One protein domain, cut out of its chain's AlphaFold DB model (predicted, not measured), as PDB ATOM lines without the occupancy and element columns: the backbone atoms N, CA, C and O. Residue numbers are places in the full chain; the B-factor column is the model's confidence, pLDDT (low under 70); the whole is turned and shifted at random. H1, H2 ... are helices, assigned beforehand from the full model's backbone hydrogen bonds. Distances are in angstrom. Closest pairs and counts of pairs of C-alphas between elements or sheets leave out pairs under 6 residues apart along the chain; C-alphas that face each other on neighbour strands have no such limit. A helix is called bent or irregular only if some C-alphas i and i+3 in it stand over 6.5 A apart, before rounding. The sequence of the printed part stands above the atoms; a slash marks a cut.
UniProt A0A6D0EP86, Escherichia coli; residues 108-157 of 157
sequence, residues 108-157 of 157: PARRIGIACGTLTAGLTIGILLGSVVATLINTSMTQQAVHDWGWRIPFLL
ATOM      1  N   PRO A 108       3.674-126.115 -98.224       87.50
ATOM      2  CA  PRO A 108       4.352-126.504 -99.461       87.50
ATOM      3  C   PRO A 108       5.720-125.823 -99.614       87.50
ATOM      4  O   PRO A 108       5.852-124.629 -99.344       87.50
ATOM      5  N   ALA A 109       6.709-126.557-100.142       86.94
ATOM      6  CA  ALA A 109       8.122-126.156-100.197       86.94
ATOM      7  C   ALA A 109       8.373-124.730-100.729       86.94
ATOM      8  O   ALA A 109       9.221-124.001-100.222       86.94
ATOM      9  N   ARG A 110       7.576-124.281-101.708       89.38
ATOM     10  CA  ARG A 110       7.673-122.936-102.302       89.38
ATOM     11  C   ARG A 110       7.268-121.795-101.349       89.38
ATOM     12  O   ARG A 110       7.586-120.643-101.624       89.38
ATOM     13  N   ARG A 111       6.545-122.085-100.261       89.94
ATOM     14  CA  ARG A 111       5.991-121.096 -99.314       89.94
ATOM     15  C   ARG A 111       6.614-121.150 -97.916       89.94
ATOM     16  O   ARG A 111       6.250-120.314 -97.092       89.94
ATOM     17  N   ILE A 112       7.568-122.051 -97.659       89.56
ATOM     18  CA  ILE A 112       8.240-122.179 -96.352       89.56
ATOM     19  C   ILE A 112       8.835-120.838 -95.903       89.56
ATOM     20  O   ILE A 112       8.620-120.424 -94.769       89.56
ATOM     21  N   GLY A 113       9.509-120.114 -96.806       88.75
ATOM     22  CA  GLY A 113      10.113-118.816 -96.484       88.75
ATOM     23  C   GLY A 113       9.095-117.769 -96.021       88.75
ATOM     24  O   GLY A 113       9.339-117.074 -95.039       88.75
ATOM     25  N   ILE A 114       7.928-117.697 -96.673       90.56
ATOM     26  CA  ILE A 114       6.851-116.782 -96.266       90.56
ATOM     27  C   ILE A 114       6.265-117.232 -94.926       90.56
ATOM     28  O   ILE A 114       6.096-116.405 -94.042       90.56
ATOM     29  N   ALA A 115       6.008-118.529 -94.742       88.19
ATOM     30  CA  ALA A 115       5.391-119.041 -93.522       88.19
ATOM     31  C   ALA A 115       6.290-118.871 -92.282       88.19
ATOM     32  O   ALA A 115       5.842-118.342 -91.264       88.19
ATOM     33  N   CYS A 116       7.576-119.223 -92.384       87.81
ATOM     34  CA  CYS A 116       8.554-118.962 -91.327       87.81
ATOM     35  C   CYS A 116       8.783-117.455 -91.126       87.81
ATOM     36  O   CYS A 116       8.919-117.004 -89.991       87.81
ATOM     37  N   GLY A 117       8.773-116.667 -92.207       89.94
ATOM     38  CA  GLY A 117       8.864-115.209 -92.149       89.94
ATOM     39  C   GLY A 117       7.704-114.577 -91.378       89.94
ATOM     40  O   GLY A 117       7.937-113.736 -90.514       89.94
ATOM     41  N   THR A 118       6.468-115.021 -91.617       90.75
ATOM     42  CA  THR A 118       5.286-114.573 -90.866       90.75
ATOM     43  C   THR A 118       5.381-114.951 -89.388       90.75
ATOM     44  O   THR A 118       5.040-114.134 -88.535       90.75
ATOM     45  N   LEU A 119       5.899-116.141 -89.065       87.75
ATOM     46  CA  LEU A 119       6.101-116.567 -87.677       87.75
ATOM     47  C   LEU A 119       7.122-115.675 -86.951       87.75
ATOM     48  O   LEU A 119       6.853-115.177 -85.857       87.75
ATOM     49  N   THR A 120       8.263-115.400 -87.585       88.81
ATOM     50  CA  THR A 120       9.294-114.501 -87.042       88.81
ATOM     51  C   THR A 120       8.809-113.050 -86.958       88.81
ATOM     52  O   THR A 120       9.120-112.345 -85.994       88.81
ATOM     53  N   ALA A 121       8.002-112.598 -87.921       90.81
ATOM     54  CA  ALA A 121       7.354-111.291 -87.863       90.81
ATOM     55  C   ALA A 121       6.403-111.202 -86.661       90.81
ATOM     56  O   ALA A 121       6.450-110.214 -85.938       90.81
ATOM     57  N   GLY A 122       5.617-112.248 -86.386       90.12
ATOM     58  CA  GLY A 122       4.758-112.327 -85.201       90.12
ATOM     59  C   GLY A 122       5.537-112.206 -83.888       90.12
ATOM     60  O   GLY A 122       5.178-111.398 -83.035       90.12
ATOM     61  N   LEU A 123       6.657-112.929 -83.760       87.81
ATOM     62  CA  LEU A 123       7.571-112.810 -82.613       87.81
ATOM     63  C   LEU A 123       8.106-111.377 -82.460       87.81
ATOM     64  O   LEU A 123       8.105-110.818 -81.364       87.81
ATOM     65  N   THR A 124       8.523-110.762 -83.568       89.56
ATOM     66  CA  THR A 124       9.056-109.389 -83.586       89.56
ATOM     67  C   THR A 124       7.990-108.365 -83.201       89.56
ATOM     68  O   THR A 124       8.264-107.460 -82.414       89.56
ATOM     69  N   ILE A 125       6.762-108.525 -83.700       92.38
ATOM     70  CA  ILE A 125       5.613-107.690 -83.332       92.38
ATOM     71  C   ILE A 125       5.321-107.827 -81.835       92.38
ATOM     72  O   ILE A 125       5.105-106.816 -81.177       92.38
ATOM     73  N   GLY A 126       5.376-109.038 -81.273       86.56
ATOM     74  CA  GLY A 126       5.206-109.249 -79.833       86.56
ATOM     75  C   GLY A 126       6.249-108.500 -78.997       86.56
ATOM     76  O   GLY A 126       5.900-107.809 -78.040       86.56
ATOM     77  N   ILE A 127       7.524-108.556 -79.397       88.19
ATOM     78  CA  ILE A 127       8.615-107.804 -78.746       88.19
ATOM     79  C   ILE A 127       8.392-106.290 -78.865       88.19
ATOM     80  O   ILE A 127       8.602-105.549 -77.900       88.19
ATOM     81  N   LEU A 128       7.951-105.826 -80.035       90.44
ATOM     82  CA  LEU A 128       7.639-104.420 -80.275       90.44
ATOM     83  C   LEU A 128       6.483-103.953 -79.383       90.44
ATOM     84  O   LEU A 128       6.616-102.929 -78.719       90.44
ATOM     85  N   LEU A 129       5.392-104.718 -79.301       89.50
ATOM     86  CA  LEU A 129       4.253-104.421 -78.428       89.50
ATOM     87  C   LEU A 129       4.678-104.353 -76.958       89.50
ATOM     88  O   LEU A 129       4.355-103.379 -76.282       89.50
ATOM     89  N   GLY A 130       5.473-105.318 -76.485       85.12
ATOM     90  CA  GLY A 130       6.027-105.287 -75.128       85.12
ATOM     91  C   GLY A 130       6.889-104.047 -74.872       85.12
ATOM     92  O   GLY A 130       6.791-103.423 -73.816       85.12
ATOM     93  N   SER A 131       7.682-103.632 -75.865       85.62
ATOM     94  CA  SER A 131       8.514-102.424 -75.781       85.62
ATOM     95  C   SER A 131       7.673-101.141 -75.764       85.62
ATOM     96  O   SER A 131       7.978-100.214 -75.013       85.62
ATOM     97  N   VAL A 132       6.592-101.086 -76.548       88.50
ATOM     98  CA  VAL A 132       5.636 -99.966 -76.559       88.50
ATOM     99  C   VAL A 132       4.928 -99.851 -75.212       88.50
ATOM    100  O   VAL A 132       4.880 -98.759 -74.654       88.50
ATOM    101  N   VAL A 133       4.450-100.964 -74.650       87.19
ATOM    102  CA  VAL A 133       3.834-100.997 -73.313       87.19
ATOM    103  C   VAL A 133       4.823-100.517 -72.249       87.19
ATOM    104  O   VAL A 133       4.486 -99.650 -71.444       87.19
ATOM    105  N   ALA A 134       6.065-101.013 -72.275       82.94
ATOM    106  CA  ALA A 134       7.104-100.576 -71.345       82.94
ATOM    107  C   ALA A 134       7.401 -99.072 -71.478       82.94
ATOM    108  O   ALA A 134       7.550 -98.382 -70.469       82.94
ATOM    109  N   THR A 135       7.448 -98.553 -72.706       84.75
ATOM    110  CA  THR A 135       7.664 -97.124 -72.971       84.75
ATOM    111  C   THR A 135       6.501 -96.295 -72.440       84.75
ATOM    112  O   THR A 135       6.731 -95.319 -71.738       84.75
ATOM    113  N   LEU A 136       5.260 -96.716 -72.699       86.00
ATOM    114  CA  LEU A 136       4.056 -96.022 -72.251       86.00
ATOM    115  C   LEU A 136       3.975 -95.940 -70.721       86.00
ATOM    116  O   LEU A 136       3.614 -94.900 -70.180       86.00
ATOM    117  N   ILE A 137       4.367 -97.005 -70.019       83.44
ATOM    118  CA  ILE A 137       4.454 -97.009 -68.552       83.44
ATOM    119  C   ILE A 137       5.531 -96.029 -68.069       83.44
ATOM    120  O   ILE A 137       5.267 -95.243 -67.164       83.44
ATOM    121  N   ASN A 138       6.718 -96.033 -68.688       80.25
ATOM    122  CA  ASN A 138       7.815 -95.140 -68.295       80.25
ATOM    123  C   ASN A 138       7.540 -93.660 -68.610       80.25
ATOM    124  O   ASN A 138       8.077 -92.796 -67.926       80.25
ATOM    125  N   THR A 139       6.728 -93.349 -69.625       83.94
ATOM    126  CA  THR A 139       6.371 -91.962 -69.964       83.94
ATOM    127  C   THR A 139       5.138 -91.460 -69.219       83.94
ATOM    128  O   THR A 139       5.031 -90.260 -68.977       83.94
ATOM    129  N   SER A 140       4.212 -92.349 -68.847       81.75
ATOM    130  CA  SER A 140       2.954 -91.973 -68.180       81.75
ATOM    131  C   SER A 140       3.051 -91.965 -66.653       81.75
ATOM    132  O   SER A 140       2.214 -91.346 -65.998       81.75
ATOM    133  N   MET A 141       4.034 -92.657 -66.068       80.62
ATOM    134  CA  MET A 141       4.198 -92.784 -64.616       80.62
ATOM    135  C   MET A 141       5.529 -92.189 -64.150       80.62
ATOM    136  O   MET A 141       6.533 -92.237 -64.854       80.62
ATOM    137  N   THR A 142       5.556 -91.655 -62.927       80.12
ATOM    138  CA  THR A 142       6.809 -91.228 -62.292       80.12
ATOM    139  C   THR A 142       7.682 -92.440 -61.971       80.12
ATOM    140  O   THR A 142       7.180 -93.533 -61.705       80.12
ATOM    141  N   GLN A 143       9.002 -92.253 -61.942       72.50
ATOM    142  CA  GLN A 143       9.950 -93.345 -61.695       72.50
ATOM    143  C   GLN A 143       9.692 -94.062 -60.357       72.50
ATOM    144  O   GLN A 143       9.788 -95.283 -60.292       72.50
ATOM    145  N   GLN A 144       9.253 -93.337 -59.321       69.88
ATOM    146  CA  GLN A 144       8.800 -93.943 -58.061       69.88
ATOM    147  C   GLN A 144       7.589 -94.863 -58.261       69.88
ATOM    148  O   GLN A 144       7.632 -96.019 -57.858       69.88
ATOM    149  N   ALA A 145       6.554 -94.417 -58.977       70.94
ATOM    150  CA  ALA A 145       5.362 -95.232 -59.216       70.94
ATOM    151  C   ALA A 145       5.645 -96.471 -60.095       70.94
ATOM    152  O   ALA A 145       5.027 -97.526 -59.912       70.94
ATOM    153  N   VAL A 146       6.612 -96.380 -61.020       73.75
ATOM    154  CA  VAL A 146       7.099 -97.535 -61.795       73.75
ATOM    155  C   VAL A 146       7.801 -98.548 -60.892       73.75
ATOM    156  O   VAL A 146       7.566 -99.746 -61.044       73.75
ATOM    157  N   HIS A 147       8.629 -98.086 -59.952       68.12
ATOM    158  CA  HIS A 147       9.323 -98.954 -59.000       68.12
ATOM    159  C   HIS A 147       8.365 -99.589 -57.982       68.12
ATOM    160  O   HIS A 147       8.511-100.775 -57.684       68.12
ATOM    161  N   ASP A 148       7.351 -98.860 -57.521       69.94
ATOM    162  CA  ASP A 148       6.400 -99.362 -56.526       69.94
ATOM    163  C   ASP A 148       5.456-100.424 -57.109       69.94
ATOM    164  O   ASP A 148       5.264-101.493 -56.521       69.94
ATOM    165  N   TRP A 149       4.885-100.166 -58.292       73.25
ATOM    166  CA  TRP A 149       3.869-101.052 -58.877       73.25
ATOM    167  C   TRP A 149       3.931-101.184 -60.401       73.25
ATOM    168  O   TRP A 149       3.649-102.260 -60.933       73.25
ATOM    169  N   GLY A 150       4.316-100.126 -61.122       71.88
ATOM    170  CA  GLY A 150       4.217-100.084 -62.587       71.88
ATOM    171  C   GLY A 150       5.013-101.177 -63.306       71.88
ATOM    172  O   GLY A 150       4.595-101.641 -64.365       71.88
ATOM    173  N   TRP A 151       6.104-101.670 -62.711       75.12
ATOM    174  CA  TRP A 151       6.898-102.765 -63.275       75.12
ATOM    175  C   TRP A 151       6.147-104.097 -63.380       75.12
ATOM    176  O   TRP A 151       6.579-104.945 -64.155       75.12
ATOM    177  N   ARG A 152       5.050-104.297 -62.635       79.00
ATOM    178  CA  ARG A 152       4.253-105.540 -62.653       79.00
ATOM    179  C   ARG A 152       3.311-105.617 -63.850       79.00
ATOM    180  O   ARG A 152       3.029-106.709 -64.329       79.00
ATOM    181  N   ILE A 153       2.851-104.468 -64.346       79.12
ATOM    182  CA  ILE A 153       1.835-104.364 -65.405       79.12
ATOM    183  C   ILE A 153       2.235-105.138 -66.675       79.12
ATOM    184  O   ILE A 153       1.422-105.935 -67.137       79.12
ATOM    185  N   PRO A 154       3.469-105.020 -67.210       78.00
ATOM    186  CA  PRO A 154       3.874-105.766 -68.404       78.00
ATOM    187  C   PRO A 154       3.898-107.286 -68.222       78.00
ATOM    188  O   PRO A 154       3.889-108.003 -69.211       78.00
ATOM    189  N   PHE A 155       3.994-107.773 -66.982       76.75
ATOM    190  CA  PHE A 155       4.012-109.204 -66.676       76.75
ATOM    191  C   PHE A 155       2.610-109.779 -66.439       76.75
ATOM    192  O   PHE A 155       2.453-110.997 -66.416       76.75
ATOM    193  N   LEU A 156       1.615-108.916 -66.209       76.75
ATOM    194  CA  LEU A 156       0.220-109.297 -65.977       76.75
ATOM    195  C   LEU A 156      -0.642-109.234 -67.249       76.75
ATOM    196  O   LEU A 156      -1.726-109.816 -67.255       76.75
ATOM    197  N   LEU A 157      -0.178-108.517 -68.278       73.25
ATOM    198  CA  LEU A 157      -0.769-108.458 -69.620       73.25
ATOM    199  C   LEU A 157      -0.390-109.691 -70.448       73.25
ATOM    200  O   LEU A 157      -1.282-110.180 -71.175       73.25
TER     201      LEU A 157
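What this domain is: This is residues 108 to 157 of the 157 residues of a protein of Escherichia coli (UniProt A0A6D0EP86). One long helix, H1, makes nearly the whole length of this model, and at its far end the chain turns back as a small hook: the short H2 sits across that end, and the short H3 folds back beside residues 130 to 137 of H1. Residues 108 to 129, of which 109 to 129 belong to H1, stick out from this hooked end as a long bare arm. The printed part has 50 residues with three named helices, in the order H1, H2, H3, and no named strand; the class is all helix. The whole is extended, with a radius of gyration of the C-alphas of 16.6 A, and the C-alphas span 53 by 18 by 10 A along their three main axes.

Where its parts are: The printed part begins at Pro 108, and H1 follows at once, residues 109 to 140, 32 residues long. Its first C-alpha, that of Ala 109, is at (8.122, -126.156, -100.197), and its last, that of Ser 140, is at (2.954, -91.973, -68.180), 47.1 A away. H1 is irregular: C-alphas 110 and 113 are 7.5 A apart, where about 5 A is found in a regular helix. After a tight link of 2 residues comes H2, residues 143 to 148, which measures 8.7 A from first to last C-alpha and begins with C-alpha 143 at (9.950, -93.345, -61.695). A tight link of 1 residue, Trp 149, leads to H3, residues 150 to 156, which measures 10.6 A from first to last C-alpha. H3 is irregular, but only just: C-alphas 151 and 154 are 6.7 A apart. H3 ends with C-alpha 156 at (0.220, -109.297, -65.977), and Leu 157 is the chain's last residue.

How they stand to each other: H1 touches H3, and it does so with residues 130 to 137 alone. The closest C-alphas of the two helices are those of Ile 137 and Gly 150, 6.7 A apart. The lines of H1 and H3 stand at a shallow tilt of 30 degrees, and the two run opposite ways. H1 and H2 are close but not clearly touching, with 2 pairs of C-alphas within 8 A; the closest are those of Asn 138 and Val 146, 7.0 A apart. Their lines are about perpendicular, at 80 degrees. H2 and H3 meet only through their link, and they are near each other, with 5 pairs of C-alphas within 10 A. In the backbone, every O i to N i+4 pair is within hydrogen-bond range in H2, against 26 of 28 in H1 and 1 of 3 in H3. In H3, 3 of the 4 O i to N i+3 pairs are within range.

The domain as a whole: The two C-alphas farthest apart are those of Ala 109 and Gln 144, at 53.0 A. From the first to the last printed C-alpha, those of Pro 108 and Leu 157, the distance is 35.2 A. The outline is a rod, but only just, at 53 by 18 by 10 A. Residues 108 to 129 stand free, with no C-alpha 8 or more residues away along the chain within 10 A of theirs. The printed part has no cut, and the links H1 to H2 and H2 to H3 are both tight. The mean pLDDT of the printed part is 83.2; it is 88 in H1, 71 in H2 and 77 in H3. Confidence is low, under 70, at residue 144 and residues 147 to 148.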